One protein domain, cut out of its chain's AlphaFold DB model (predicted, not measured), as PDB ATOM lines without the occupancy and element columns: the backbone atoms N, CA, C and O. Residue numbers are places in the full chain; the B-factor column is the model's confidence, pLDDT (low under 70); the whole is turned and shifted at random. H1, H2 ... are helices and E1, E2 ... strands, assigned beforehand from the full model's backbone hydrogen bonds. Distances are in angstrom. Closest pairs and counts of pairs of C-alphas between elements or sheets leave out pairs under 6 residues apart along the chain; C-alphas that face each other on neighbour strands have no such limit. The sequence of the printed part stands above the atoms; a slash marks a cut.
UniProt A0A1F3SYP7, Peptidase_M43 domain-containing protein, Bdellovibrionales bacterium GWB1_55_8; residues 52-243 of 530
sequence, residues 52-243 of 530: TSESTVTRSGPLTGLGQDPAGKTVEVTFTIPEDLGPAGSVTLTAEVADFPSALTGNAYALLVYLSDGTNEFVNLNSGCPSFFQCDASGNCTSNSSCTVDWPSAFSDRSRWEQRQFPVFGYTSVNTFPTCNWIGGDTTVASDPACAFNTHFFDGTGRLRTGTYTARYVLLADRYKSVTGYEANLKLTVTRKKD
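What this domain is: This is residues 52 to 243 of the 530 residues of the protein "Peptidase_M43 domain-containing protein" of Bdellovibrionales bacterium GWB1_55_8 (UniProt A0A1F3SYP7). One strongly twisted sheet folds over on itself into a loose two-layer sandwich: E8, E3, E10 and the first part of E1 make one layer, and E2, E9, E4 and E5 the other. E1 bends sharply and joins the two layers at its end; H1 covers E4, while the small hairpin E6 and E7 and the short helix H2 lie toward opposite ends of the longest axis. The printed part has 192 residues, with named elements in the order E1 E2 E3 E4 E5 E6 E7 H1 E8 H2 E9 E10, and is mostly strand, though under half of its residues are in named elements. The large sheet is branched and mixed. The whole is compact, with a radius of gyration of the C-alphas of 16.8 A and spans of 50 by 36 by 28 A.

How they stand to each other: E1, residues 52 to 65, bends by 76 degrees at residue 62. On one side of it is E10, residues 231 to 242, antiparallel, with N 53 and O 240 at 2.9 A; on the other side is E9, residues 211 to 221, parallel, with N 64 and O 219 at 2.8 A. E2, residues 75 to 81, is an edge strand antiparallel to E9, with N 77 and O 215 at 2.9 A. E3, residues 90 to 97, is antiparallel to E10, with N 92 and O 239 at 2.8 A. E4, residues 108 to 116, is antiparallel to E9, with N 109 and O 220 at 2.9 A, and forms a hairpin with the edge strand E5, residues 121 to 124, with N 122 and O 115 at 2.7 A. E6, residues 133 to 135, and E7, residues 141 to 143, form a separate hairpin, with N 134 and O 142 at 2.8 A. H1, residues 158 to 165, is on the large sheet over E4, at a height of 8.7 A; the closest C-alphas are those of Leu 111 and Gln 165, 5.4 A apart. On the local plane it runs slantwise to E4 at 37 degrees. The edge strand E8, residues 173 to 177, is antiparallel to E3, with N 93 and O 175 at 2.8 A. H2, residues 197 to 201, only grazes the sheet. In H2 every O i to N i+4 pair is within hydrogen-bond range, in H1 3 of 4.

Where its parts are: E1 begins at C-alpha 52 at (-33.742, 37.281, -14.994) and is 35.4 A long from first to last C-alpha. E9 is 32.0 A long, and E10, 34.9 A long, ends at C-alpha 242 at (-30.220, 38.858, -10.119).

The domain as a whole: The two C-alphas farthest apart, those of Ser 138 and Thr 205, are 52.0 A apart. The printed part has no cut; the links E7 to H1 and E8 to H2 are long. Mean pLDDT of the printed part is 86.7, and residues 127 to 128 and 179 to 200 are under 70.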
ATOM      1  N   THR A  52     -32.965  38.466 -15.368       92.38
ATOM      2  CA  THR A  52     -33.742  37.281 -14.994       92.38
ATOM      3  C   THR A  52     -33.319  36.047 -15.786       92.38
ATOM      4  O   THR A  52     -32.934  36.123 -16.957       92.38
ATOM      5  N   SER A  53     -33.391  34.883 -15.147       93.56
ATOM      6  CA  SER A  53     -33.161  33.572 -15.763       93.56
ATOM      7  C   SER A  53     -34.243  32.588 -15.336       93.56
ATOM      8  O   SER A  53     -34.777  32.693 -14.235       93.56
ATOM      9  N   GLU A  54     -34.559  31.613 -16.186       94.88
ATOM     10  CA  GLU A  54     -35.619  30.642 -15.918       94.88
ATOM     11  C   GLU A  54     -35.138  29.203 -16.080       94.88
ATOM     12  O   GLU A  54     -34.285  28.885 -16.909       94.88
ATOM     13  N   SER A  55     -35.734  28.309 -15.300       95.94
ATOM     14  CA  SER A  55     -35.629  26.864 -15.486       95.94
ATOM     15  C   SER A  55     -36.977  26.224 -15.198       95.94
ATOM     16  O   SER A  55     -37.613  26.588 -14.214       95.94
ATOM     17  N   THR A  56     -37.401  25.255 -16.005       96.94
ATOM     18  CA  THR A  56     -38.657  24.526 -15.779       96.94
ATOM     19  C   THR A  56     -38.376  23.062 -15.479       96.94
ATOM     20  O   THR A  56     -37.544  22.436 -16.136       96.94
ATOM     21  N   VAL A  57     -39.084  22.514 -14.494       97.75
ATOM     22  CA  VAL A  57     -39.022  21.106 -14.112       97.75
ATOM     23  C   VAL A  57     -40.437  20.545 -14.065       97.75
ATOM     24  O   VAL A  57     -41.327  21.149 -13.475       97.75
ATOM     25  N   THR A  58     -40.631  19.368 -14.659       98.00
ATOM     26  CA  THR A  58     -41.900  18.634 -14.602       98.00
ATOM     27  C   THR A  58     -41.726  17.338 -13.817       98.00
ATOM     28  O   THR A  58     -40.725  16.631 -14.001       98.00
ATOM     29  N   ARG A  59     -42.673  17.023 -12.930       98.25
ATOM     30  CA  ARG A  59     -42.698  15.794 -12.122       98.25
ATOM     31  C   ARG A  59     -44.129  15.288 -11.964       98.25
ATOM     32  O   ARG A  59     -45.012  16.077 -11.654       98.25
ATOM     33  N   SER A  60     -44.331  13.983 -12.131       98.25
ATOM     34  CA  SER A  60     -45.599  13.334 -11.784       98.25
ATOM     35  C   SER A  60     -45.703  13.154 -10.275       98.25
ATOM     36  O   SER A  60     -44.693  12.918  -9.603       98.25
ATOM     37  N   GLY A  61     -46.919  13.212  -9.753       97.75
ATOM     38  CA  GLY A  61     -47.215  12.661  -8.443       97.75
ATOM     39  C   GLY A  61     -48.706  12.610  -8.138       97.75
ATOM     40  O   GLY A  61     -49.535  12.933  -8.991       97.75
ATOM     41  N   PRO A  62     -49.064  12.144  -6.934       98.00
ATOM     42  CA  PRO A  62     -50.435  11.783  -6.615       98.00
ATOM     43  C   PRO A  62     -51.349  13.006  -6.515       98.00
ATOM     44  O   PRO A  62     -51.000  14.016  -5.903       98.00
ATOM     45  N   LEU A  63     -52.570  12.863  -7.032       97.75
ATOM     46  CA  LEU A  63     -53.655  13.789  -6.734       97.75
ATOM     47  C   LEU A  63     -54.201  13.556  -5.320       97.75
ATOM     48  O   LEU A  63     -54.325  12.425  -4.830       97.75
ATOM     49  N   THR A  64     -54.570  14.656  -4.675       97.19
ATOM     50  CA  THR A  64     -55.143  14.697  -3.328       97.19
ATOM     51  C   THR A  64     -56.501  15.382  -3.391       97.19
ATOM     52  O   THR A  64     -56.638  16.403  -4.053       97.19
ATOM     53  N   GLY A  65     -57.525  14.823  -2.743       96.44
ATOM     54  CA  GLY A  65     -58.817  15.510  -2.621       96.44
ATOM     55  C   GLY A  65     -58.809  16.585  -1.528       96.44
ATOM     56  O   GLY A  65     -58.008  16.517  -0.601       96.44
ATOM     57  N   LEU A  66     -59.742  17.538  -1.598       94.94
ATOM     58  CA  LEU A  66     -59.876  18.675  -0.673       94.94
ATOM     59  C   LEU A  66     -59.861  18.270   0.812       94.94
ATOM     60  O   LEU A  66     -59.204  18.910   1.632       94.94
ATOM     61  N   GLY A  67     -60.590  17.206   1.156       93.44
ATOM     62  CA  GLY A  67     -60.764  16.717   2.527       93.44
ATOM     63  C   GLY A  67     -59.862  15.542   2.887       93.44
ATOM     64  O   GLY A  67     -60.171  14.815   3.831       93.44
ATOM     65  N   GLN A  68     -58.815  15.299   2.101       94.38
ATOM     66  CA  GLN A  68     -57.921  14.165   2.272       94.38
ATOM     67  C   GLN A  68     -56.619  14.583   2.954       94.38
ATOM     68  O   GLN A  68     -56.126  15.688   2.739       94.38
ATOM     69  N   ASP A  69     -56.056  13.666   3.741       93.38
ATOM     70  CA  ASP A  69     -54.742  13.829   4.356       93.38
ATOM     71  C   ASP A  69     -53.643  13.924   3.283       93.38
ATOM     72  O   ASP A  69     -53.510  12.994   2.472       93.38
ATOM     73  N   PRO A  70     -52.885  15.039   3.231       92.00
ATOM     74  CA  PRO A  70     -51.800  15.217   2.276       92.00
ATOM     75  C   PRO A  70     -50.524  14.447   2.654       92.00
ATOM     76  O   PRO A  70     -49.580  14.429   1.859       92.00
ATOM     77  N   ALA A  71     -50.450  13.819   3.834       89.88
ATOM     78  CA  ALA A  71     -49.260  13.106   4.285       89.88
ATOM     79  C   ALA A  71     -48.802  12.046   3.265       89.88
ATOM     80  O   ALA A  71     -49.549  11.157   2.855       89.88
ATOM     81  N   GLY A  72     -47.543  12.157   2.827       88.75
ATOM     82  CA  GLY A  72     -46.947  11.274   1.816       88.75
ATOM     83  C   GLY A  72     -47.431  11.509   0.378       88.75
ATOM     84  O   GLY A  72     -47.002  10.789  -0.521       88.75
ATOM     85  N   LYS A  73     -48.283  12.512   0.134       94.12
ATOM     86  CA  LYS A  73     -48.837  12.852  -1.186       94.12
ATOM     87  C   LYS A  73     -48.239  14.129  -1.767       94.12
ATOM     88  O   LYS A  73     -48.941  14.987  -2.298       94.12
ATOM     89  N   THR A  74     -46.926  14.259  -1.647       96.00
ATOM     90  CA  THR A  74     -46.205  15.430  -2.137       96.00
ATOM     91  C   THR A  74     -45.372  15.106  -3.365       96.00
ATOM     92  O   THR A  74     -44.726  14.060  -3.424       96.00
ATOM     93  N   VAL A  75     -45.305  16.049  -4.297       97.88
ATOM     94  CA  VAL A  75     -44.365  16.047  -5.415       97.88
ATOM     95  C   VAL A  75     -43.142  16.855  -5.012       97.88
ATOM     96  O   VAL A  75     -43.246  18.057  -4.767       97.88
ATOM     97  N   GLU A  76     -41.991  16.197  -4.914       97.81
ATOM     98  CA  GLU A  76     -40.725  16.849  -4.578       97.81
ATOM     99  C   GLU A  76     -39.991  17.299  -5.847       97.81
ATOM    100  O   GLU A  76     -39.811  16.532  -6.798       97.81
ATOM    101  N   VAL A  77     -39.552  18.555  -5.855       98.19
ATOM    102  CA  VAL A  77     -38.764  19.154  -6.932       98.19
ATOM    103  C   VAL A  77     -37.544  19.833  -6.330       98.19
ATOM    104  O   VAL A  77     -37.663  20.611  -5.386       98.19
ATOM    105  N   THR A  78     -36.372  19.578  -6.906       98.06
ATOM    106  CA  THR A  78     -35.142  20.284  -6.547       98.06
ATOM    107  C   THR A  78     -34.748  21.287  -7.624       98.06
ATOM    108  O   THR A  78     -34.928  21.044  -8.821       98.06
ATOM    109  N   PHE A  79     -34.205  22.425  -7.204       97.75
ATOM    110  CA  PHE A  79     -33.619  23.430  -8.089       97.75
ATOM    111  C   PHE A  79     -32.411  24.081  -7.418       97.75
ATOM    112  O   PHE A  79     -32.257  24.019  -6.206       97.75
ATOM    113  N   THR A  80     -31.543  24.718  -8.198       96.56
ATOM    114  CA  THR A  80     -30.325  25.349  -7.669       96.56
ATOM    115  C   THR A  80     -30.386  26.864  -7.828       96.56
ATOM    116  O   THR A  80     -30.839  27.354  -8.865       96.56
ATOM    117  N   ILE A  81     -29.912  27.600  -6.826       96.38
ATOM    118  CA  ILE A  81     -29.491  29.001  -6.932       96.38
ATOM    119  C   ILE A  81     -27.962  28.975  -7.078       96.38
ATOM    120  O   ILE A  81     -27.271  28.701  -6.095       96.38
ATOM    121  N   PRO A  82     -27.424  29.140  -8.300       95.00
ATOM    122  CA  PRO A  82     -26.016  28.847  -8.580       95.00
ATOM    123  C   PRO A  82     -25.056  29.949  -8.122       95.00
ATOM    124  O   PRO A  82     -23.858  29.704  -8.014       95.00
ATOM    125  N   GLU A  83     -25.564  31.153  -7.882       94.88
ATOM    126  CA  GLU A  83     -24.779  32.333  -7.541       94.88
ATOM    127  C   GLU A  83     -25.582  33.280  -6.652       94.88
ATOM    128  O   GLU A  83     -26.800  33.147  -6.532       94.88
ATOM    129  N   ASP A  84     -24.884  34.231  -6.038       92.94
ATOM    130  CA  ASP A  84     -25.512  35.316  -5.301       92.94
ATOM    131  C   ASP A  84     -26.344  36.188  -6.254       92.94
ATOM    132  O   ASP A  84     -25.850  36.690  -7.270       92.94
ATOM    133  N   LEU A  85     -27.621  36.342  -5.915       93.56
ATOM    134  CA  LEU A  85     -28.587  37.112  -6.685       93.56
ATOM    135  C   LEU A  85     -28.561  38.609  -6.335       93.56
ATOM    136  O   LEU A  85     -29.209  39.391  -7.022       93.56
ATOM    137  N   GLY A  86     -27.794  39.025  -5.328       90.38
ATOM    138  CA  GLY A  86     -27.666  40.422  -4.918       90.38
ATOM    139  C   GLY A  86     -28.754  40.894  -3.941       90.38
ATOM    140  O   GLY A  86     -29.641  40.124  -3.572       90.38
ATOM    141  N   PRO A  87     -28.671  42.157  -3.479       84.75
ATOM    142  CA  PRO A  87     -29.539  42.717  -2.436       84.75
ATOM    143  C   PRO A  87     -31.025  42.816  -2.804       84.75
ATOM    144  O   PRO A  87     -31.850  42.778  -1.902       84.75
ATOM    145  N   ALA A  88     -31.372  42.930  -4.089       87.56
ATOM    146  CA  ALA A  88     -32.760  42.870  -4.570       87.56
ATOM    147  C   ALA A  88     -33.013  41.615  -5.431       87.56
ATOM    148  O   ALA A  88     -33.940  41.551  -6.243       87.56
ATOM    149  N   GLY A  89     -32.153  40.605  -5.270       91.12
ATOM    150  CA  GLY A  89     -32.274  39.322  -5.938       91.12
ATOM    151  C   GLY A  89     -33.434  38.500  -5.387       91.12
ATOM    152  O   GLY A  89     -33.696  38.500  -4.184       91.12
ATOM    153  N   SER A  90     -34.121  37.767  -6.262       92.69
ATOM    154  CA  SER A  90     -35.291  36.977  -5.876       92.69
ATOM    155  C   SER A  90     -35.398  35.653  -6.623       92.69
ATOM    156  O   SER A  90     -34.823  35.456  -7.698       92.69
ATOM    157  N   VAL A  91     -36.166  34.728  -6.051       95.19
ATOM    158  CA  VAL A  91     -36.601  33.497  -6.715       95.19
ATOM    159  C   VAL A  91     -38.116  33.445  -6.730       95.19
ATOM    160  O   VAL A  91     -38.745  33.440  -5.682       95.19
ATOM    161  N   THR A  92     -38.701  33.351  -7.917       95.38
ATOM    162  CA  THR A  92     -40.136  33.135  -8.104       95.38
ATOM    163  C   THR A  92     -40.403  31.701  -8.529       95.38
ATOM    164  O   THR A  92     -39.811  31.201  -9.487       95.38
ATOM    165  N   LEU A  93     -41.293  31.037  -7.797       97.12
ATOM    166  CA  LEU A  93     -41.791  29.698  -8.067       97.12
ATOM    167  C   LEU A  93     -43.202  29.804  -8.643       97.12
ATOM    168  O   LEU A  93     -44.140  30.125  -7.914       97.12
ATOM    169  N   THR A  94     -43.341  29.517  -9.936       96.38
ATOM    170  CA  THR A  94     -44.632  29.438 -10.631       96.38
ATOM    171  C   THR A  94     -44.972  27.973 -10.864       96.38
ATOM    172  O   THR A  94     -44.314  27.303 -11.665       96.38
ATOM    173  N   ALA A  95     -45.977  27.469 -10.157       97.62
ATOM    174  CA  ALA A  95     -46.392  26.074 -10.201       97.62
ATOM    175  C   ALA A  95     -47.759  25.910 -10.874       97.62
ATOM    176  O   ALA A  95     -48.728  26.589 -10.536       97.62
ATOM    177  N   GLU A  96     -47.827  24.972 -11.813       96.25
ATOM    178  CA  GLU A  96     -49.013  24.640 -12.598       96.25
ATOM    179  C   GLU A  96     -49.230  23.118 -12.568       96.25
ATOM    180  O   GLU A  96     -48.262  22.349 -12.569       96.25
ATOM    181  N   VAL A  97     -50.485  22.669 -12.600       96.81
ATOM    182  CA  VAL A  97     -50.811  21.275 -12.930       96.81
ATOM    183  C   VAL A  97     -50.951  21.177 -14.447       96.81
ATOM    184  O   VAL A  97     -51.868  21.745 -15.032       96.81
ATOM    185  N   ALA A  98     -49.987  20.523 -15.097       94.50
ATOM    186  CA  ALA A  98     -49.850  20.521 -16.555       94.50
ATOM    187  C   ALA A  98     -50.862  19.609 -17.264       94.50
ATOM    188  O   ALA A  98     -51.159  19.808 -18.441       94.50
ATOM    189  N   ASP A  99     -51.379  18.610 -16.558       94.56
ATOM    190  CA  ASP A  99     -52.397  17.686 -17.032       94.56
ATOM    191  C   ASP A  99     -53.275  17.232 -15.871       94.56
ATOM    192  O   ASP A  99     -52.813  17.050 -14.746       94.56
ATOM    193  N   PHE A 100     -54.556  17.026 -16.162       95.44
ATOM    194  CA  PHE A 100     -55.516  16.477 -15.219       95.44
ATOM    195  C   PHE A 100     -56.109  15.190 -15.809       95.44
ATOM    196  O   PHE A 100     -56.422  15.167 -17.005       95.44
ATOM    197  N   PRO A 101     -56.261  14.103 -15.027       96.81
ATOM    198  CA  PRO A 101     -56.763  12.835 -15.539       96.81
ATOM    199  C   PRO A 101     -58.118  12.986 -16.225       96.81
ATOM    200  O   PRO A 101     -59.084  13.422 -15.608       96.81
ATOM    201  N   SER A 102     -58.225  12.528 -17.474       96.31
ATOM    202  CA  SER A 102     -59.459  12.624 -18.271       96.31
ATOM    203  C   SER A 102     -60.642  11.827 -17.707       96.31
ATOM    204  O   SER A 102     -61.782  12.040 -18.112       96.31
ATOM    205  N   ALA A 103     -60.383  10.902 -16.777       97.25
ATOM    206  CA  ALA A 103     -61.410  10.175 -16.032       97.25
ATOM    207  C   ALA A 103     -62.033  11.003 -14.890       97.25
ATOM    208  O   ALA A 103     -63.026  10.577 -14.300       97.25
ATOM    209  N   LEU A 104     -61.439  12.151 -14.560       96.00
ATOM    210  CA  LEU A 104     -61.916  13.098 -13.565       96.00
ATOM    211  C   LEU A 104     -62.406  14.379 -14.261       96.00
ATOM    212  O   LEU A 104     -62.098  14.652 -15.417       96.00
ATOM    213  N   THR A 105     -63.202  15.167 -13.553       94.94
ATOM    214  CA  THR A 105     -63.743  16.455 -13.990       94.94
ATOM    215  C   THR A 105     -63.176  17.551 -13.101       94.94
ATOM    216  O   THR A 105     -63.132  17.373 -11.887       94.94
ATOM    217  N   GLY A 106     -62.805  18.689 -13.681       93.19
ATOM    218  CA  GLY A 106     -62.221  19.814 -12.951       93.19
ATOM    219  C   GLY A 106     -60.729  19.953 -13.208       93.19
ATOM    220  O   GLY A 106     -60.259  19.689 -14.317       93.19
ATOM    221  N   ASN A 107     -60.005  20.405 -12.188       94.69
ATOM    222  CA  ASN A 107     -58.568  20.656 -12.247       94.69
ATOM    223  C   ASN A 107     -57.929  20.439 -10.859       94.69
ATOM    224  O   ASN A 107     -58.562  19.929  -9.931       94.69
ATOM    225  N   ALA A 108     -56.662  20.808 -10.699       96.56
ATOM    226  CA  ALA A 108     -55.983  20.779  -9.415       96.56
ATOM    227  C   ALA A 108     -55.102  22.011  -9.196       96.56
ATOM    228  O   ALA A 108     -54.440  22.493 -10.110       96.56
ATOM    229  N   TYR A 109     -55.058  22.468  -7.947       96.81
ATOM    230  CA  TYR A 109     -54.115  23.477  -7.475       96.81
ATOM    231  C   TYR A 109     -52.773  22.826  -7.138       96.81
ATOM    232  O   TYR A 109     -52.733  21.738  -6.559       96.81
ATOM    233  N   ALA A 110     -51.669  23.507  -7.439       97.00
ATOM    234  CA  ALA A 110     -50.339  23.110  -6.984       97.00
ATOM    235  C   ALA A 110     -49.964  23.899  -5.720       97.00
ATOM    236  O   ALA A 110     -49.477  25.021  -5.805       97.00
ATOM    237  N   LEU A 111     -50.178  23.314  -4.541       96.12
ATOM    238  CA  LEU A 111     -49.965  23.996  -3.260       96.12
ATOM    239  C   LEU A 111     -48.528  23.816  -2.777       96.12
ATOM    240  O   LEU A 111     -48.126  22.684  -2.506       96.12
ATOM    241  N   LEU A 112     -47.764  24.900  -2.633       96.19
ATOM    242  CA  LEU A 112     -46.423  24.868  -2.044       96.19
ATOM    243  C   LEU A 112     -46.536  24.647  -0.533       96.19
ATOM    244  O   LEU A 112     -46.951  25.546   0.188       96.19
ATOM    245  N   VAL A 113     -46.154  23.470  -0.045       94.56
ATOM    246  CA  VAL A 113     -46.282  23.115   1.385       94.56
ATOM    247  C   VAL A 113     -44.945  23.069   2.115       94.56
ATOM    248  O   VAL A 113     -44.917  23.065   3.339       94.56
ATOM    249  N   TYR A 114     -43.846  23.021   1.362       93.88
ATOM    250  CA  TYR A 114     -42.491  22.969   1.891       93.88
ATOM    251  C   TYR A 114     -41.520  23.626   0.919       93.88
ATOM    252  O   TYR A 114     -41.554  23.336  -0.281       93.88
ATOM    253  N   LEU A 115     -40.605  24.437   1.439       94.50
ATOM    254  CA  LEU A 115     -39.439  24.924   0.708       94.50
ATOM    255  C   LEU A 115     -38.254  24.957   1.663       94.50
ATOM    256  O   LEU A 115     -38.352  25.551   2.728       94.50
ATOM    257  N   SER A 116     -37.122  24.373   1.292       93.06
ATOM    258  CA  SER A 116     -35.905  24.424   2.106       93.06
ATOM    259  C   SER A 116     -34.664  24.467   1.241       93.06
ATOM    260  O   SER A 116     -34.650  23.874   0.168       93.06
ATOM    261  N   ASP A 117     -33.609  25.109   1.728       92.44
ATOM    262  CA  ASP A 117     -32.275  25.073   1.121       92.44
ATOM    263  C   ASP A 117     -31.358  23.997   1.735       92.44
ATOM    264  O   ASP A 117     -30.134  24.044   1.609       92.44
ATOM    265  N   GLY A 118     -31.946  23.047   2.470       91.19
ATOM    266  CA  GLY A 118     -31.238  22.000   3.207       91.19
ATOM    267  C   GLY A 118     -30.682  22.447   4.561       91.19
ATOM    268  O   GLY A 118     -30.269  21.594   5.343       91.19
ATOM    269  N   THR A 119     -30.691  23.752   4.854       87.88
ATOM    270  CA  THR A 119     -30.282  24.300   6.156       87.88
ATOM    271  C   THR A 119     -31.461  24.931   6.895       87.88
ATOM    272  O   THR A 119     -31.659  24.619   8.063       87.88
ATOM    273  N   ASN A 120     -32.270  25.759   6.222       85.19
ATOM    274  CA  ASN A 120     -33.491  26.338   6.791       85.19
ATOM    275  C   ASN A 120     -34.714  26.024   5.923       85.19
ATOM    276  O   ASN A 120     -34.605  25.767   4.720       85.19
ATOM    277  N   GLU A 121     -35.885  26.053   6.548       87.00
ATOM    278  CA  GLU A 121     -37.186  25.818   5.930       87.00
ATOM    279  C   GLU A 121     -37.930  27.146   5.758       87.00
ATOM    280  O   GLU A 121     -38.277  27.796   6.733       87.00
ATOM    281  N   PHE A 122     -38.119  27.559   4.506       85.94
ATOM    282  CA  PHE A 122     -38.715  28.822   4.058       85.94
ATOM    283  C   PHE A 122     -40.234  28.784   4.025       85.94
ATOM    284  O   PHE A 122     -40.876  29.818   4.154       85.94
ATOM    285  N   VAL A 123     -40.819  27.612   3.820       87.94
ATOM    286  CA  VAL A 123     -42.262  27.415   3.913       87.94
ATOM    287  C   VAL A 123     -42.451  26.205   4.794       87.94
ATOM    288  O   VAL A 123     -42.049  25.119   4.389       87.94
ATOM    289  N   ASN A 124     -43.026  26.424   5.971       83.12
ATOM    290  CA  ASN A 124     -43.297  25.389   6.955       83.12
ATOM    291  C   ASN A 124     -44.794  25.384   7.253       83.12
ATOM    292  O   ASN A 124     -45.295  26.164   8.062       83.12
ATOM    293  N   LEU A 125     -45.539  24.560   6.524       83.88
ATOM    294  CA  LEU A 125     -46.949  24.335   6.808       83.88
ATOM    295  C   LEU A 125     -47.050  23.140   7.758       83.88
ATOM    296  O   LEU A 125     -46.580  22.054   7.422       83.88
ATOM    297  N   ASN A 126     -47.645  23.347   8.937       71.25
ATOM    298  CA  ASN A 126     -47.602  22.402  10.052       71.25
ATOM    299  C   ASN A 126     -47.897  20.953   9.617       71.25
ATOM    300  O   ASN A 126     -48.972  20.641   9.092       71.25
ATOM    301  N   SER A 127     -46.950  20.055   9.903       60.16
ATOM    302  CA  SER A 127     -47.019  18.620   9.583       60.16
ATOM    303  C   SER A 127     -48.191  17.863  10.233       60.16
ATOM    304  O   SER A 127     -48.496  16.745   9.823       60.16
ATOM    305  N   GLY A 128     -48.862  18.456  11.226       66.88
ATOM    306  CA  GLY A 128     -50.049  17.917  11.889       66.88
ATOM    307  C   GLY A 128     -51.378  18.222  11.191       66.88
ATOM    308  O   GLY A 128     -52.421  17.869  11.734       66.88
ATOM    309  N   CYS A 129     -51.367  18.879  10.027       81.50
ATOM    310  CA  CYS A 129     -52.561  19.183   9.236       81.50
ATOM    311  C   CYS A 129     -53.211  17.899   8.676       81.50
ATOM    312  O   CYS A 129     -52.679  17.326   7.726       81.50
ATOM    313  N   PRO A 130     -54.381  17.452   9.182       86.00
ATOM    314  CA  PRO A 130     -55.004  16.213   8.707       86.00
ATOM    315  C   PRO A 130     -55.655  16.358   7.324       86.00
ATOM    316  O   PRO A 130     -56.004  15.357   6.710       86.00
ATOM    317  N   SER A 131     -55.893  17.591   6.866       91.31
ATOM    318  CA  SER A 131     -56.377  17.953   5.529       91.31
ATOM    319  C   SER A 131     -56.371  19.474   5.385       91.31
ATOM    320  O   SER A 131     -56.660  20.177   6.353       91.31
ATOM    321  N   PHE A 132     -56.124  20.012   4.187       90.56
ATOM    322  CA  PHE A 132     -56.195  21.468   3.986       90.56
ATOM    323  C   PHE A 132     -57.615  22.009   4.142       90.56
ATOM    324  O   PHE A 132     -57.788  23.120   4.642       90.56
ATOM    325  N   PHE A 133     -58.631  21.223   3.783       93.19
ATOM    326  CA  PHE A 133     -60.030  21.601   3.942       93.19
ATOM    327  C   PHE A 133     -60.786  20.599   4.811       93.19
ATOM    328  O   PHE A 133     -60.543  19.391   4.769       93.19
ATOM    329  N   GLN A 134     -61.738  21.097   5.592       92.88
ATOM    330  CA  GLN A 134     -62.729  20.281   6.283       92.88
ATOM    331  C   GLN A 134     -63.977  20.205   5.411       92.88
ATOM    332  O   GLN A 134     -64.617  21.224   5.151       92.88
ATOM    333  N   CYS A 135     -64.308  18.998   4.955       92.88
ATOM    334  CA  CYS A 135     -65.451  18.765   4.081       92.88
ATOM    335  C   CYS A 135     -66.568  18.020   4.813       92.88
ATOM    336  O   CYS A 135     -66.350  16.914   5.326       92.88
ATOM    337  N   ASP A 136     -67.775  18.579   4.798       91.94
ATOM    338  CA  ASP A 136     -68.958  17.967   5.403       91.94
ATOM    339  C   ASP A 136     -69.459  16.737   4.604       91.94
ATOM    340  O   ASP A 136     -68.801  16.229   3.683       91.94
ATOM    341  N   ALA A 137     -70.605  16.182   5.010       89.56
ATOM    342  CA  ALA A 137     -71.238  15.052   4.323       89.56
ATOM    343  C   ALA A 137     -71.894  15.449   2.988       89.56
ATOM    344  O   ALA A 137     -72.082  14.595   2.125       89.56
ATOM    345  N   SER A 138     -72.223  16.729   2.820       87.44
ATOM    346  CA  SER A 138     -72.793  17.304   1.600       87.44
ATOM    347  C   SER A 138     -71.726  17.678   0.567       87.44
ATOM    348  O   SER A 138     -72.073  18.052  -0.550       87.44
ATOM    349  N   GLY A 139     -70.442  17.543   0.913       84.12
ATOM    350  CA  GLY A 139     -69.318  17.877   0.045       84.12
ATOM    351  C   GLY A 139     -68.922  19.351   0.093       84.12
ATOM    352  O   GLY A 139     -68.073  19.759  -0.694       84.12
ATOM    353  N   ASN A 140     -69.485  20.144   1.010       89.00
ATOM    354  CA  ASN A 140     -69.040  21.517   1.212       89.00
ATOM    355  C   ASN A 140     -67.732  21.493   1.995       89.00
ATOM    356  O   ASN A 140     -67.672  20.937   3.094       89.00
ATOM    357  N   CYS A 141     -66.697  22.097   1.427       91.00
ATOM    358  CA  CYS A 141     -65.372  22.171   2.014       91.00
ATOM    359  C   CYS A 141     -65.090  23.598   2.490       91.00
ATOM    360  O   CYS A 141     -65.392  24.560   1.790       91.00
ATOM    361  N   THR A 142     -64.508  23.727   3.677       90.69
ATOM    362  CA  THR A 142     -64.064  25.007   4.249       90.69
ATOM    363  C   THR A 142     -62.609  24.906   4.680       90.69
ATOM    364  O   THR A 142     -62.123  23.807   4.953       90.69
ATOM    365  N   SER A 143     -61.896  26.033   4.695       89.00
ATOM    366  CA  SER A 143     -60.491  26.083   5.115       89.00
ATOM    367  C   SER A 143     -60.326  25.482   6.519       89.00
ATOM    368  O   SER A 143     -61.057  25.828   7.449       89.00
ATOM    369  N   ASN A 144     -59.410  24.523   6.675       89.75
ATOM    370  CA  ASN A 144     -59.209  23.824   7.943       89.75
ATOM    371  C   ASN A 144     -58.337  24.645   8.899       89.75
ATOM    372  O   ASN A 144     -57.125  24.463   8.908       89.75
ATOM    373  N   SER A 145     -58.922  25.464   9.766       85.44
ATOM    374  CA  SER A 145     -58.178  26.338  10.696       85.44
ATOM    375  C   SER A 145     -57.103  25.663  11.569       85.44
ATOM    376  O   SER A 145     -56.257  26.364  12.114       85.44
ATOM    377  N   SER A 146     -57.089  24.328  11.694       86.50
ATOM    378  CA  SER A 146     -56.011  23.595  12.378       86.50
ATOM    379  C   SER A 146     -54.692  23.520  11.604       86.50
ATOM    380  O   SER A 146     -53.659  23.282  12.222       86.50
ATOM    381  N   CYS A 147     -54.691  23.720  10.282       87.44
ATOM    382  CA  CYS A 147     -53.435  23.809   9.541       87.44
ATOM    383  C   CYS A 147     -52.947  25.245   9.592       87.44
ATOM    384  O   CYS A 147     -53.574  26.132   9.016       87.44
ATOM    385  N   THR A 148     -51.847  25.452  10.297       87.12
ATOM    386  CA  THR A 148     -51.184  26.741  10.459       87.12
ATOM    387  C   THR A 148     -49.870  26.750   9.701       87.12
ATOM    388  O   THR A 148     -49.305  25.703   9.381       87.12
ATOM    389  N   VAL A 149     -49.386  27.950   9.408       84.25
ATOM    390  CA  VAL A 149     -47.994  28.145   9.021       84.25
ATOM    391  C   VAL A 149     -47.186  28.208  10.313       84.25
ATOM    392  O   VAL A 149     -47.488  29.028  11.180       84.25
ATOM    393  N   ASP A 150     -46.215  27.314  10.459       81.44
ATOM    394  CA  ASP A 150     -45.338  27.261  11.622       81.44
ATOM    395  C   ASP A 150     -44.101  28.134  11.380       81.44
ATOM    396  O   ASP A 150     -43.623  28.305  10.258       81.44
ATOM    397  N   TRP A 151     -43.562  28.701  12.457       74.81
ATOM    398  CA  TRP A 151     -42.288  29.406  12.399       74.81
ATOM    399  C   TRP A 151     -41.126  28.390  12.300       74.81
ATOM    400  O   TRP A 151     -41.159  27.375  13.002       74.81
ATOM    401  N   PRO A 152     -40.062  28.661  11.515       76.38
ATOM    402  CA  PRO A 152     -39.867  29.833  10.664       76.38
ATOM    403  C   PRO A 152     -40.578  29.651   9.315       76.38
ATOM    404  O   PRO A 152     -40.606  28.556   8.762       76.38
ATOM    405  N   SER A 153     -41.131  30.733   8.764       81.38
ATOM    406  CA  SER A 153     -41.758  30.721   7.440       81.38
ATOM    407  C   SER A 153     -41.695  32.096   6.780       81.38
ATOM    408  O   SER A 153     -41.637  33.129   7.445       81.38
ATOM    409  N   ALA A 154     -41.728  32.093   5.453       81.00
ATOM    410  CA  ALA A 154     -41.843  33.263   4.598       81.00
ATOM    411  C   ALA A 154     -43.269  33.848   4.559       81.00
ATOM    412  O   ALA A 154     -43.499  34.886   3.939       81.00
ATOM    413  N   PHE A 155     -44.228  33.178   5.198       82.44
ATOM    414  CA  PHE A 155     -45.597  33.651   5.371       82.44
ATOM    415  C   PHE A 155     -45.873  33.866   6.855       82.44
ATOM    416  O   PHE A 155     -45.530  33.015   7.673       82.44
ATOM    417  N   SER A 156     -46.516  34.984   7.196       75.81
ATOM    418  CA  SER A 156     -46.882  35.312   8.580       75.81
ATOM    419  C   SER A 156     -47.942  34.375   9.155       75.81
ATOM    420  O   SER A 156     -47.991  34.143  10.356       75.81
ATOM    421  N   ASP A 157     -48.818  33.861   8.293       79.56
ATOM    422  CA  ASP A 157     -49.921  32.986   8.649       79.56
ATOM    423  C   ASP A 157     -50.490  32.302   7.403       79.56
ATOM    424  O   ASP A 157     -50.068  32.525   6.262       79.56
ATOM    425  N   ARG A 158     -51.488  31.457   7.649       85.00
ATOM    426  CA  ARG A 158     -52.167  30.689   6.619       85.00
ATOM    427  C   ARG A 158     -52.864  31.544   5.564       85.00
ATOM    428  O   ARG A 158     -52.790  31.164   4.404       85.00
ATOM    429  N   SER A 159     -53.523  32.649   5.919       83.75
ATOM    430  CA  SER A 159     -54.273  33.439   4.927       83.75
ATOM    431  C   SER A 159     -53.321  33.992   3.860       83.75
ATOM    432  O   SER A 159     -53.548  33.820   2.664       83.75
ATOM    433  N   ARG A 160     -52.165  34.526   4.277       83.12
ATOM    434  CA  ARG A 160     -51.158  35.067   3.343       83.12
ATOM    435  C   ARG A 160     -50.494  33.968   2.510       83.12
ATOM    436  O   ARG A 160     -50.125  34.213   1.363       83.12
ATOM    437  N   TRP A 161     -50.360  32.762   3.060       88.69
ATOM    438  CA  TRP A 161     -49.961  31.589   2.282       88.69
ATOM    439  C   TRP A 161     -51.029  31.210   1.241       88.69
ATOM    440  O   TRP A 161     -50.695  31.057   0.065       88.69
ATOM    441  N   GLU A 162     -52.306  31.119   1.637       89.75
ATOM    442  CA  GLU A 162     -53.435  30.763   0.764       89.75
ATOM    443  C   GLU A 162     -53.577  31.734  -0.412       89.75
ATOM    444  O   GLU A 162     -53.759  31.274  -1.537       89.75
ATOM    445  N   GLN A 163     -53.384  33.039  -0.195       86.75
ATOM    446  CA  GLN A 163     -53.403  34.066  -1.252       86.75
ATOM    447  C   GLN A 163     -52.417  33.785  -2.401       86.75
ATOM    448  O   GLN A 163     -52.632  34.243  -3.523       86.75
ATOM    449  N   ARG A 164     -51.335  33.034  -2.147       90.06
ATOM    450  CA  ARG A 164     -50.348  32.636  -3.170       90.06
ATOM    451  C   ARG A 164     -50.609  31.257  -3.771       90.06
ATOM    452  O   ARG A 164     -50.048  30.947  -4.819       90.06
ATOM    453  N   GLN A 165     -51.433  30.431  -3.122       92.25
ATOM    454  CA  GLN A 165     -51.742  29.073  -3.588       92.25
ATOM    455  C   GLN A 165     -53.075  28.970  -4.333       92.25
ATOM    456  O   GLN A 165     -53.212  28.149  -5.240       92.25
ATOM    457  N   PHE A 166     -54.050  29.783  -3.930       90.25
ATOM    458  CA  PHE A 166     -55.403  29.825  -4.469       90.25
ATOM    459  C   PHE A 166     -55.619  31.198  -5.107       90.25
ATOM    460  O   PHE A 166     -56.202  32.082  -4.477       90.25
ATOM    461  N   PRO A 167     -55.101  31.420  -6.327       85.44
ATOM    462  CA  PRO A 167     -55.341  32.680  -7.011       85.44
ATOM    463  C   PRO A 167     -56.841  32.870  -7.252       85.44
ATOM    464  O   PRO A 167     -57.600  31.906  -7.363       85.44
ATOM    465  N   VAL A 168     -57.256  34.125  -7.420       83.44
ATOM    466  CA  VAL A 168     -58.633  34.454  -7.819       83.44
ATOM    467  C   VAL A 168     -58.976  33.817  -9.174       83.44
ATOM    468  O   VAL A 168     -60.126  33.460  -9.425       83.44
ATOM    469  N   PHE A 169     -57.969  33.622 -10.034       87.50
ATOM    470  CA  PHE A 169     -58.127  33.079 -11.377       87.50
ATOM    471  C   PHE A 169     -57.241  31.858 -11.623       87.50
ATOM    472  O   PHE A 169     -56.027  31.889 -11.424       87.50
ATOM    473  N   GLY A 170     -57.842  30.797 -12.161       89.00
ATOM    474  CA  GLY A 170     -57.127  29.580 -12.536       89.00
ATOM    475  C   GLY A 170     -56.599  28.781 -11.343       89.00
ATOM    476  O   GLY A 170     -57.172  28.798 -10.261       89.00
ATOM    477  N   TYR A 171     -55.519  28.032 -11.576       92.12
ATOM    478  CA  TYR A 171     -54.977  27.041 -10.631       92.12
ATOM    479  C   TYR A 171     -53.462  27.197 -10.415       92.12
ATOM    480  O   TYR A 171     -52.789  26.283  -9.932       92.12
ATOM    481  N   THR A 172     -52.910  28.342 -10.823       92.88
ATOM    482  CA  THR A 172     -51.475  28.614 -10.774       92.88
ATOM    483  C   THR A 172     -51.085  29.186  -9.418       92.88
ATOM    484  O   THR A 172     -51.561  30.249  -9.032       92.88
ATOM    485  N   SER A 173     -50.148  28.531  -8.738       94.94
ATOM    486  CA  SER A 173     -49.513  29.079  -7.536       94.94
ATOM    487  C   SER A 173     -48.280  29.893  -7.923       94.94
ATOM    488  O   SER A 173     -47.476  29.437  -8.744       94.94
ATOM    489  N   VAL A 174     -48.125  31.095  -7.360       94.12
ATOM    490  CA  VAL A 174     -46.973  31.977  -7.614       94.12
ATOM    491  C   VAL A 174     -46.404  32.477  -6.295       94.12
ATOM    492  O   VAL A 174     -47.085  33.139  -5.516       94.12
ATOM    493  N   ASN A 175     -45.137  32.154  -6.039       93.81
ATOM    494  CA  ASN A 175     -44.458  32.490  -4.788       93.81
ATOM    495  C   ASN A 175     -43.106  33.141  -5.096       93.81
ATOM    496  O   ASN A 175     -42.189  32.456  -5.550       93.81
ATOM    497  N   THR A 176     -42.977  34.442  -4.850       91.50
ATOM    498  CA  THR A 176     -41.725  35.198  -5.024       91.50
ATOM    499  C   THR A 176     -41.019  35.367  -3.688       91.50
ATOM    500  O   THR A 176     -41.597  35.921  -2.767       91.50
ATOM    501  N   PHE A 177     -39.772  34.914  -3.588       89.25
ATOM    502  CA  PHE A 177     -38.939  34.989  -2.391       89.25
ATOM    503  C   PHE A 177     -37.792  35.995  -2.590       89.25
ATOM    504  O   PHE A 177     -37.103  35.882  -3.603       89.25
ATOM    505  N   PRO A 178     -37.534  36.910  -1.636       75.62
ATOM    506  CA  PRO A 178     -38.304  37.093  -0.410       75.62
ATOM    507  C   PRO A 178     -39.714  37.621  -0.709       75.62
ATOM    508  O   PRO A 178     -39.902  38.530  -1.509       75.62
ATOM    509  N   THR A 179     -40.708  37.032  -0.049       57.34
ATOM    510  CA  THR A 179     -42.114  37.476  -0.079       57.34
ATOM    511  C   THR A 179     -42.313  38.726   0.774       57.34
ATOM    512  O   THR A 179     -43.284  39.458   0.605       57.34
ATOM    513  N   CYS A 180     -41.397  38.944   1.717       55.97
ATOM    514  CA  CYS A 180     -41.405  40.012   2.694       55.97
ATOM    515  C   CYS A 180     -39.968  40.265   3.175       55.97
ATOM    516  O   CYS A 180     -39.309  39.365   3.692       55.97
ATOM    517  N   ASN A 181     -39.463  41.484   2.994       56.84
ATOM    518  CA  ASN A 181     -38.124  41.878   3.434       56.84
ATOM    519  C   ASN A 181     -38.198  43.217   4.170       56.84
ATOM    520  O   ASN A 181     -37.936  44.272   3.591       56.84
ATOM    521  N   TRP A 182     -38.578  43.176   5.443       60.28
ATOM    522  CA  TRP A 182     -38.691  44.375   6.272       60.28
ATOM    523  C   TRP A 182     -37.600  44.398   7.332       60.28
ATOM    524  O   TRP A 182     -37.280  43.389   7.963       60.28
ATOM    525  N   ILE A 183     -37.056  45.587   7.561       48.91
ATOM    526  CA  ILE A 183     -36.250  45.878   8.740       48.91
ATOM    527  C   ILE A 183     -37.237  46.304   9.826       48.91
ATOM    528  O   ILE A 183     -37.599  47.475   9.910       48.91
ATOM    529  N   GLY A 184     -37.723  45.353  10.618       47.22
ATOM    530  CA  GLY A 184     -38.646  45.653  11.709       47.22
ATOM    531  C   GLY A 184     -39.510  44.465  12.112       47.22
ATOM    532  O   GLY A 184     -39.920  43.674  11.266       47.22
ATOM    533  N   GLY A 185     -39.757  44.375  13.417       47.97
ATOM    534  CA  GLY A 185     -40.601  43.381  14.074       47.97
ATOM    535  C   GLY A 185     -39.809  42.417  14.967       47.97
ATOM    536  O   GLY A 185     -38.604  42.203  14.794       47.97
ATOM    537  N   ASP A 186     -40.472  41.918  16.001       52.31
ATOM    538  CA  ASP A 186     -39.873  41.109  17.052       52.31
ATOM    539  C   ASP A 186     -39.688  39.657  16.590       52.31
ATOM    540  O   ASP A 186     -40.622  38.858  16.551       52.31
ATOM    541  N   THR A 187     -38.441  39.283  16.283       53.09
ATOM    542  CA  THR A 187     -38.074  37.916  15.874       53.09
ATOM    543  C   THR A 187     -38.305  36.862  16.963       53.09
ATOM    544  O   THR A 187     -38.134  35.670  16.702       53.09
ATOM    545  N   THR A 188     -38.680  37.275  18.177       52.03
ATOM    546  CA  THR A 188     -38.977  36.392  19.312       52.03
ATOM    547  C   THR A 188     -40.473  36.161  19.539       52.03
ATOM    548  O   THR A 188     -40.835  35.299  20.344       52.03
ATOM    549  N   VAL A 189     -41.353  36.866  18.817       49.38
ATOM    550  CA  VAL A 189     -42.807  36.785  18.997       49.38
ATOM    551  C   VAL A 189     -43.449  36.207  17.738       49.38
ATOM    552  O   VAL A 189     -43.557  36.873  16.721       49.38
ATOM    553  N   ALA A 190     -43.950  34.970  17.818       45.59
ATOM    554  CA  ALA A 190     -44.606  34.288  16.693       45.59
ATOM    555  C   ALA A 190     -45.852  35.020  16.142       45.59
ATOM    556  O   ALA A 190     -46.302  34.718  15.043       45.59
ATOM    557  N   SER A 191     -46.427  35.947  16.918       42.75
ATOM    558  CA  SER A 191     -47.589  36.761  16.544       42.75
ATOM    559  C   SER A 191     -47.244  38.178  16.080       42.75
ATOM    560  O   SER A 191     -48.160  38.916  15.726       42.75
ATOM    561  N   ASP A 192     -45.973  38.585  16.138       45.34
ATOM    562  CA  ASP A 192     -45.503  39.801  15.481       45.34
ATOM    563  C   ASP A 192     -45.078  39.368  14.074       45.34
ATOM    564  O   ASP A 192     -44.118  38.601  13.950       45.34
ATOM    565  N   PRO A 193     -45.804  39.742  13.004       42.06
ATOM    566  CA  PRO A 193     -45.511  39.309  11.642       42.06
ATOM    567  C   PRO A 193     -44.284  40.050  11.087       42.06
ATOM    568  O   PRO A 193     -44.259  40.514   9.951       42.06
ATOM    569  N   ALA A 194     -43.220  40.118  11.882       43.78
ATOM    570  CA  ALA A 194     -41.876  40.274  11.396       43.78
ATOM    571  C   ALA A 194     -41.576  39.031  10.564       43.78
ATOM    572  O   ALA A 194     -41.223  37.967  11.077       43.78
ATOM    573  N   CYS A 195     -41.692  39.143   9.250       52.00
ATOM    574  CA  CYS A 195     -40.955  38.256   8.379       52.00
ATOM    575  C   CYS A 195     -39.461  38.389   8.718       52.00
ATOM    576  O   CYS A 195     -38.776  39.282   8.221       52.00
ATOM    577  N   ALA A 196     -38.950  37.521   9.594       50.66
ATOM    578  CA  ALA A 196     -37.563  37.508  10.054       50.66
ATOM    579  C   ALA A 196     -36.621  36.933   8.974       50.66
ATOM    580  O   ALA A 196     -35.792  36.056   9.232       50.66
ATOM    581  N   PHE A 197     -36.757  37.425   7.739       60.75
ATOM    582  CA  PHE A 197     -35.958  37.011   6.587       60.75
ATOM    583  C   PHE A 197     -34.469  37.241   6.808       60.75
ATOM    584  O   PHE A 197     -33.652  36.377   6.486       60.75
ATOM    585  N   ASN A 198     -34.129  38.347   7.468       61.25
ATOM    586  CA  ASN A 198     -32.749  38.749   7.705       61.25
ATOM    587  C   ASN A 198     -31.949  37.793   8.598       61.25
ATOM    588  O   ASN A 198     -30.749  37.649   8.376       61.25
ATOM    589  N   THR A 199     -32.577  37.118   9.567       64.06
ATOM    590  CA  THR A 199     -31.854  36.258  10.523       64.06
ATOM    591  C   THR A 199     -31.959  34.764  10.225       64.06
ATOM    592  O   THR A 199     -31.060  34.024  10.618       64.06
ATOM    593  N   HIS A 200     -33.015  34.307   9.540       67.56
ATOM    594  CA  HIS A 200     -33.251  32.873   9.300       67.56
ATOM    595  C   HIS A 200     -33.177  32.460   7.832       67.56
ATOM    596  O   HIS A 200     -32.834  31.316   7.538       67.56
ATOM    597  N   PHE A 201     -33.485  33.353   6.894       70.94
ATOM    598  CA  PHE A 201     -33.601  32.982   5.482       70.94
ATOM    599  C   PHE A 201     -32.404  33.421   4.656       70.94
ATOM    600  O   PHE A 201     -31.949  32.670   3.785       70.94
ATOM    601  N   PHE A 202     -31.843  34.576   4.995       75.25
ATOM    602  CA  PHE A 202     -30.642  35.097   4.374       75.25
ATOM    603  C   PHE A 202     -29.356  34.556   4.995       75.25
ATOM    604  O   PHE A 202     -29.328  34.059   6.118       75.25
ATOM    605  N   ASP A 203     -28.263  34.673   4.250       76.00
ATOM    606  CA  ASP A 203     -26.906  34.279   4.656       76.00
ATOM    607  C   ASP A 203     -26.271  35.189   5.735       76.00
ATOM    608  O   ASP A 203     -25.052  35.207   5.909       76.00
ATOM    609  N   GLY A 204     -27.086  35.970   6.452       74.25
ATOM    610  CA  GLY A 204     -26.644  37.012   7.379       74.25
ATOM    611  C   GLY A 204     -26.234  38.327   6.705       74.25
ATOM    612  O   GLY A 204     -25.979  39.301   7.410       74.25
ATOM    613  N   THR A 205     -26.207  38.394   5.367       73.25
ATOM    614  CA  THR A 205     -25.922  39.625   4.600       73.25
ATOM    615  C   THR A 205     -27.161  40.238   3.944       73.25
ATOM    616  O   THR A 205     -27.050  41.224   3.216       73.25
ATOM    617  N   GLY A 206     -28.344  39.677   4.207       73.94
ATOM    618  CA  GLY A 206     -29.586  40.105   3.565       73.94
ATOM    619  C   GLY A 206     -29.841  39.452   2.202       73.94
ATOM    620  O   GLY A 206     -30.676  39.943   1.454       73.94
ATOM    621  N   ARG A 207     -29.103  38.388   1.844       82.50
ATOM    622  CA  ARG A 207     -29.144  37.755   0.516       82.50
ATOM    623  C   ARG A 207     -29.618  36.309   0.575       82.50
ATOM    624  O   ARG A 207     -29.339  35.587   1.535       82.50
ATOM    625  N   LEU A 208     -30.326  35.871  -0.469       86.50
ATOM    626  CA  LEU A 208     -30.715  34.467  -0.626       86.50
ATOM    627  C   LEU A 208     -29.471  33.581  -0.740       86.50
ATOM    628  O   LEU A 208     -28.549  33.868  -1.501       86.50
ATOM    629  N   ARG A 209     -29.465  32.469  -0.004       89.75
ATOM    630  CA  ARG A 209     -28.332  31.541   0.010       89.75
ATOM    631  C   ARG A 209     -28.182  30.835  -1.332       89.75
ATOM    632  O   ARG A 209     -29.153  30.336  -1.902       89.75
ATOM    633  N   THR A 210     -26.948  30.735  -1.812       93.25
ATOM    634  CA  THR A 210     -26.612  29.877  -2.952       93.25
ATOM    635  C   THR A 210     -26.701  28.415  -2.541       93.25
ATOM    636  O   THR A 210     -26.250  28.059  -1.452       93.25
ATOM    637  N   GLY A 211     -27.205  27.548  -3.412       95.25
ATOM    638  CA  GLY A 211     -27.292  26.122  -3.113       95.25
ATOM    639  C   GLY A 211     -28.472  25.434  -3.773       95.25
ATOM    640  O   GLY A 211     -29.129  25.985  -4.658       95.25
ATOM    641  N   THR A 212     -28.719  24.199  -3.352       97.12
ATOM    642  CA  THR A 212     -29.851  23.400  -3.820       97.12
ATOM    643  C   THR A 212     -31.021  23.567  -2.871       97.12
ATOM    644  O   THR A 212     -30.894  23.358  -1.670       97.12
ATOM    645  N   TYR A 213     -32.166  23.895  -3.447       97.06
ATOM    646  CA  TYR A 213     -33.437  24.028  -2.772       97.06
ATOM    647  C   TYR A 213     -34.317  22.835  -3.116       97.06
ATOM    648  O   TYR A 213     -34.321  22.358  -4.253       97.06
ATOM    649  N   THR A 214     -35.091  22.394  -2.135       97.50
ATOM    650  CA  THR A 214     -36.106  21.355  -2.251       97.50
ATOM    651  C   THR A 214     -37.462  21.986  -1.982       97.50
ATOM    652  O   THR A 214     -37.714  22.464  -0.876       97.50
ATOM    653  N   ALA A 215     -38.335  21.972  -2.983       97.50
ATOM    654  CA  ALA A 215     -39.730  22.362  -2.862       97.50
ATOM    655  C   ALA A 215     -40.615  21.113  -2.878       97.50
ATOM    656  O   ALA A 215     -40.374  20.192  -3.663       97.50
ATOM    657  N   ARG A 216     -41.657  21.081  -2.044       97.31
ATOM    658  CA  ARG A 216     -42.694  20.044  -2.115       97.31
ATOM    659  C   ARG A 216     -44.053  20.672  -2.340       97.31
ATOM    660  O   ARG A 216     -44.419  21.634  -1.666       97.31
ATOM    661  N   TYR A 217     -44.792  20.072  -3.263       97.62
ATOM    662  CA  TYR A 217     -46.131  20.501  -3.628       97.62
ATOM    663  C   TYR A 217     -47.155  19.409  -3.370       97.62
ATOM    664  O   TYR A 217     -46.870  18.235  -3.594       97.62
ATOM    665  N   VAL A 218     -48.362  19.795  -2.971       97.19
ATOM    666  CA  VAL A 218     -49.537  18.918  -3.020       97.19
ATOM    667  C   VAL A 218     -50.377  19.299  -4.230       97.19
ATOM    668  O   VAL A 218     -50.687  20.474  -4.417       97.19
ATOM    669  N   LEU A 219     -50.753  18.310  -5.043       98.06
ATOM    670  CA  LEU A 219     -51.653  18.508  -6.180       98.06
ATOM    671  C   LEU A 219     -53.091  18.289  -5.710       98.06
ATOM    672  O   LEU A 219     -53.544  17.150  -5.565       98.06
ATOM    673  N   LEU A 220     -53.782  19.382  -5.392       97.31
ATOM    674  CA  LEU A 220     -55.086  19.361  -4.741       97.31
ATOM    675  C   LEU A 220     -56.216  19.487  -5.766       97.31
ATOM    676  O   LEU A 220     -56.436  20.562  -6.315       97.31
ATOM    677  N   ALA A 221     -56.950  18.400  -5.997       97.12
ATOM    678  CA  ALA A 221     -58.090  18.370  -6.907       97.12
ATOM    679  C   ALA A 221     -59.252  19.231  -6.381       97.12
ATOM    680  O   ALA A 221     -59.669  19.088  -5.231       97.12
ATOM    681  N   ASP A 222     -59.800  20.087  -7.238       93.75
ATOM    682  CA  ASP A 222     -60.746  21.150  -6.869       93.75
ATOM    683  C   ASP A 222     -62.180  20.660  -6.592       93.75
ATOM    684  O   ASP A 222     -62.937  21.314  -5.878       93.75
ATOM    685  N   ARG A 223     -62.564  19.508  -7.153       92.56
ATOM    686  CA  ARG A 223     -63.949  18.990  -7.133       92.56
ATOM    687  C   ARG A 223     -64.171  17.748  -6.295       92.56
ATOM    688  O   ARG A 223     -65.291  17.245  -6.208       92.56
ATOM    689  N   TYR A 224     -63.119  17.227  -5.684       94.69
ATOM    690  CA  TYR A 224     -63.169  15.924  -5.042       94.69
ATOM    691  C   TYR A 224     -62.802  16.035  -3.577       94.69
ATOM    692  O   TYR A 224     -61.703  16.456  -3.236       94.69
ATOM    693  N   LYS A 225     -63.682  15.551  -2.698       94.56
ATOM    694  CA  LYS A 225     -63.361  15.394  -1.274       94.56
ATOM    695  C   LYS A 225     -62.170  14.450  -1.058       94.56
ATOM    696  O   LYS A 225     -61.362  14.692  -0.172       94.56
ATOM    697  N   SER A 226     -62.060  13.388  -1.859       95.25
ATOM    698  CA  SER A 226     -60.972  12.405  -1.813       95.25
ATOM    699  C   SER A 226     -60.688  11.866  -3.213       95.25
ATOM    700  O   SER A 226     -61.628  11.620  -3.969       95.25
ATOM    701  N   VAL A 227     -59.412  11.626  -3.526       96.38
ATOM    702  CA  VAL A 227     -58.950  11.019  -4.785       96.38
ATOM    703  C   VAL A 227     -57.876   9.970  -4.471       96.38
ATOM    704  O   VAL A 227     -56.997  10.188  -3.635       96.38
ATOM    705  N   THR A 228     -57.948   8.805  -5.119       96.06
ATOM    706  CA  THR A 228     -56.989   7.705  -4.923       96.06
ATOM    707  C   THR A 228     -56.696   7.031  -6.257       96.06
ATOM    708  O   THR A 228     -57.617   6.789  -7.029       96.06
ATOM    709  N   GLY A 229     -55.427   6.698  -6.511       96.62
ATOM    710  CA  GLY A 229     -55.009   5.977  -7.720       96.62
ATOM    711  C   GLY A 229     -54.867   6.846  -8.973       96.62
ATOM    712  O   GLY A 229     -54.748   6.300 -10.064       96.62
ATOM    713  N   TYR A 230     -54.872   8.172  -8.819       98.12
ATOM    714  CA  TYR A 230     -54.657   9.125  -9.903       98.12
ATOM    715  C   TYR A 230     -53.424   9.982  -9.632       98.12
ATOM    716  O   TYR A 230     -53.161  10.361  -8.487       98.12
ATOM    717  N   GLU A 231     -52.709  10.310 -10.700       98.12
ATOM    718  CA  GLU A 231     -51.559  11.209 -10.699       98.12
ATOM    719  C   GLU A 231     -51.782  12.349 -11.692       98.12
ATOM    720  O   GLU A 231     -52.628  12.250 -12.581       98.12
ATOM    721  N   ALA A 232     -51.017  13.420 -11.526       98.06
ATOM    722  CA  ALA A 232     -50.943  14.548 -12.441       98.06
ATOM    723  C   ALA A 232     -49.500  15.064 -12.491       98.06
ATOM    724  O   ALA A 232     -48.736  14.860 -11.538       98.06
ATOM    725  N   ASN A 233     -49.109  15.749 -13.568       98.25
ATOM    726  CA  ASN A 233     -47.792  16.372 -13.622       98.25
ATOM    727  C   ASN A 233     -47.821  17.783 -13.037       98.25
ATOM    728  O   ASN A 233     -48.481  18.690 -13.544       98.25
ATOM    729  N   LEU A 234     -47.000  17.994 -12.015       98.44
ATOM    730  CA  LEU A 234     -46.560  19.313 -11.597       98.44
ATOM    731  C   LEU A 234     -45.566  19.855 -12.620       98.44
ATOM    732  O   LEU A 234     -44.540  19.223 -12.878       98.44
ATOM    733  N   LYS A 235     -45.809  21.058 -13.127       98.12
ATOM    734  CA  LYS A 235     -44.828  21.867 -13.848       98.12
ATOM    735  C   LYS A 235     -44.443  23.051 -12.969       98.12
ATOM    736  O   LYS A 235     -45.263  23.921 -12.700       98.12
ATOM    737  N   LEU A 236     -43.184  23.081 -12.543       98.06
ATOM    738  CA  LEU A 236     -42.602  24.169 -11.769       98.06
ATOM    739  C   LEU A 236     -41.650  24.971 -12.653       98.06
ATOM    740  O   LEU A 236     -40.618  24.452 -13.081       98.06
ATOM    741  N   THR A 237     -41.965  26.239 -12.892       97.31
ATOM    742  CA  THR A 237     -41.014  27.206 -13.444       97.31
ATOM    743  C   THR A 237     -40.380  27.998 -12.307       97.31
ATOM    744  O   THR A 237     -41.070  28.574 -11.472       97.31
ATOM    745  N   VAL A 238     -39.051  28.006 -12.284       97.25
ATOM    746  CA  VAL A 238     -38.225  28.750 -11.334       97.25
ATOM    747  C   VAL A 238     -37.597  29.920 -12.072       97.25
ATOM    748  O   VAL A 238     -36.714  29.710 -12.911       97.25
ATOM    749  N   THR A 239     -38.024  31.130 -11.738       95.88
ATOM    750  CA  THR A 239     -37.456  32.382 -12.247       95.88
ATOM    751  C   THR A 239     -36.528  32.962 -11.188       95.88
ATOM    752  O   THR A 239     -36.917  33.107 -10.035       95.88
ATOM    753  N   ARG A 240     -35.294  33.289 -11.558       95.25
ATOM    754  CA  ARG A 240     -34.304  33.920 -10.677       95.25
ATOM    755  C   ARG A 240     -34.054  35.327 -11.183       95.25
ATOM    756  O   ARG A 240     -33.647  35.464 -12.337       95.25
ATOM    757  N   LYS A 241     -34.271  36.331 -10.342       94.12
ATOM    758  CA  LYS A 241     -33.832  37.707 -10.574       94.12
ATOM    759  C   LYS A 241     -32.488  37.901  -9.887       94.12
ATOM    760  O   LYS A 241     -32.377  37.630  -8.695       94.12
ATOM    761  N   LYS A 242     -31.497  38.375 -10.631       93.81
ATOM    762  CA  LYS A 242     -30.220  38.858 -10.119       93.81
ATOM    763  C   LYS A 242     -30.213  40.374 -10.227       93.81
ATOM    764  O   LYS A 242     -30.419  40.877 -11.320       93.81
ATOM    765  N   ASP A 243     -29.960  41.059  -9.123       92.06
ATOM    766  CA  ASP A 243     -29.924  42.516  -9.015       92.06
ATOM    767  C   ASP A 243     -28.838  42.908  -7.999       92.06
ATOM    768  O   ASP A 243     -29.088  42.966  -6.788       92.06
TER     769      ASP A 243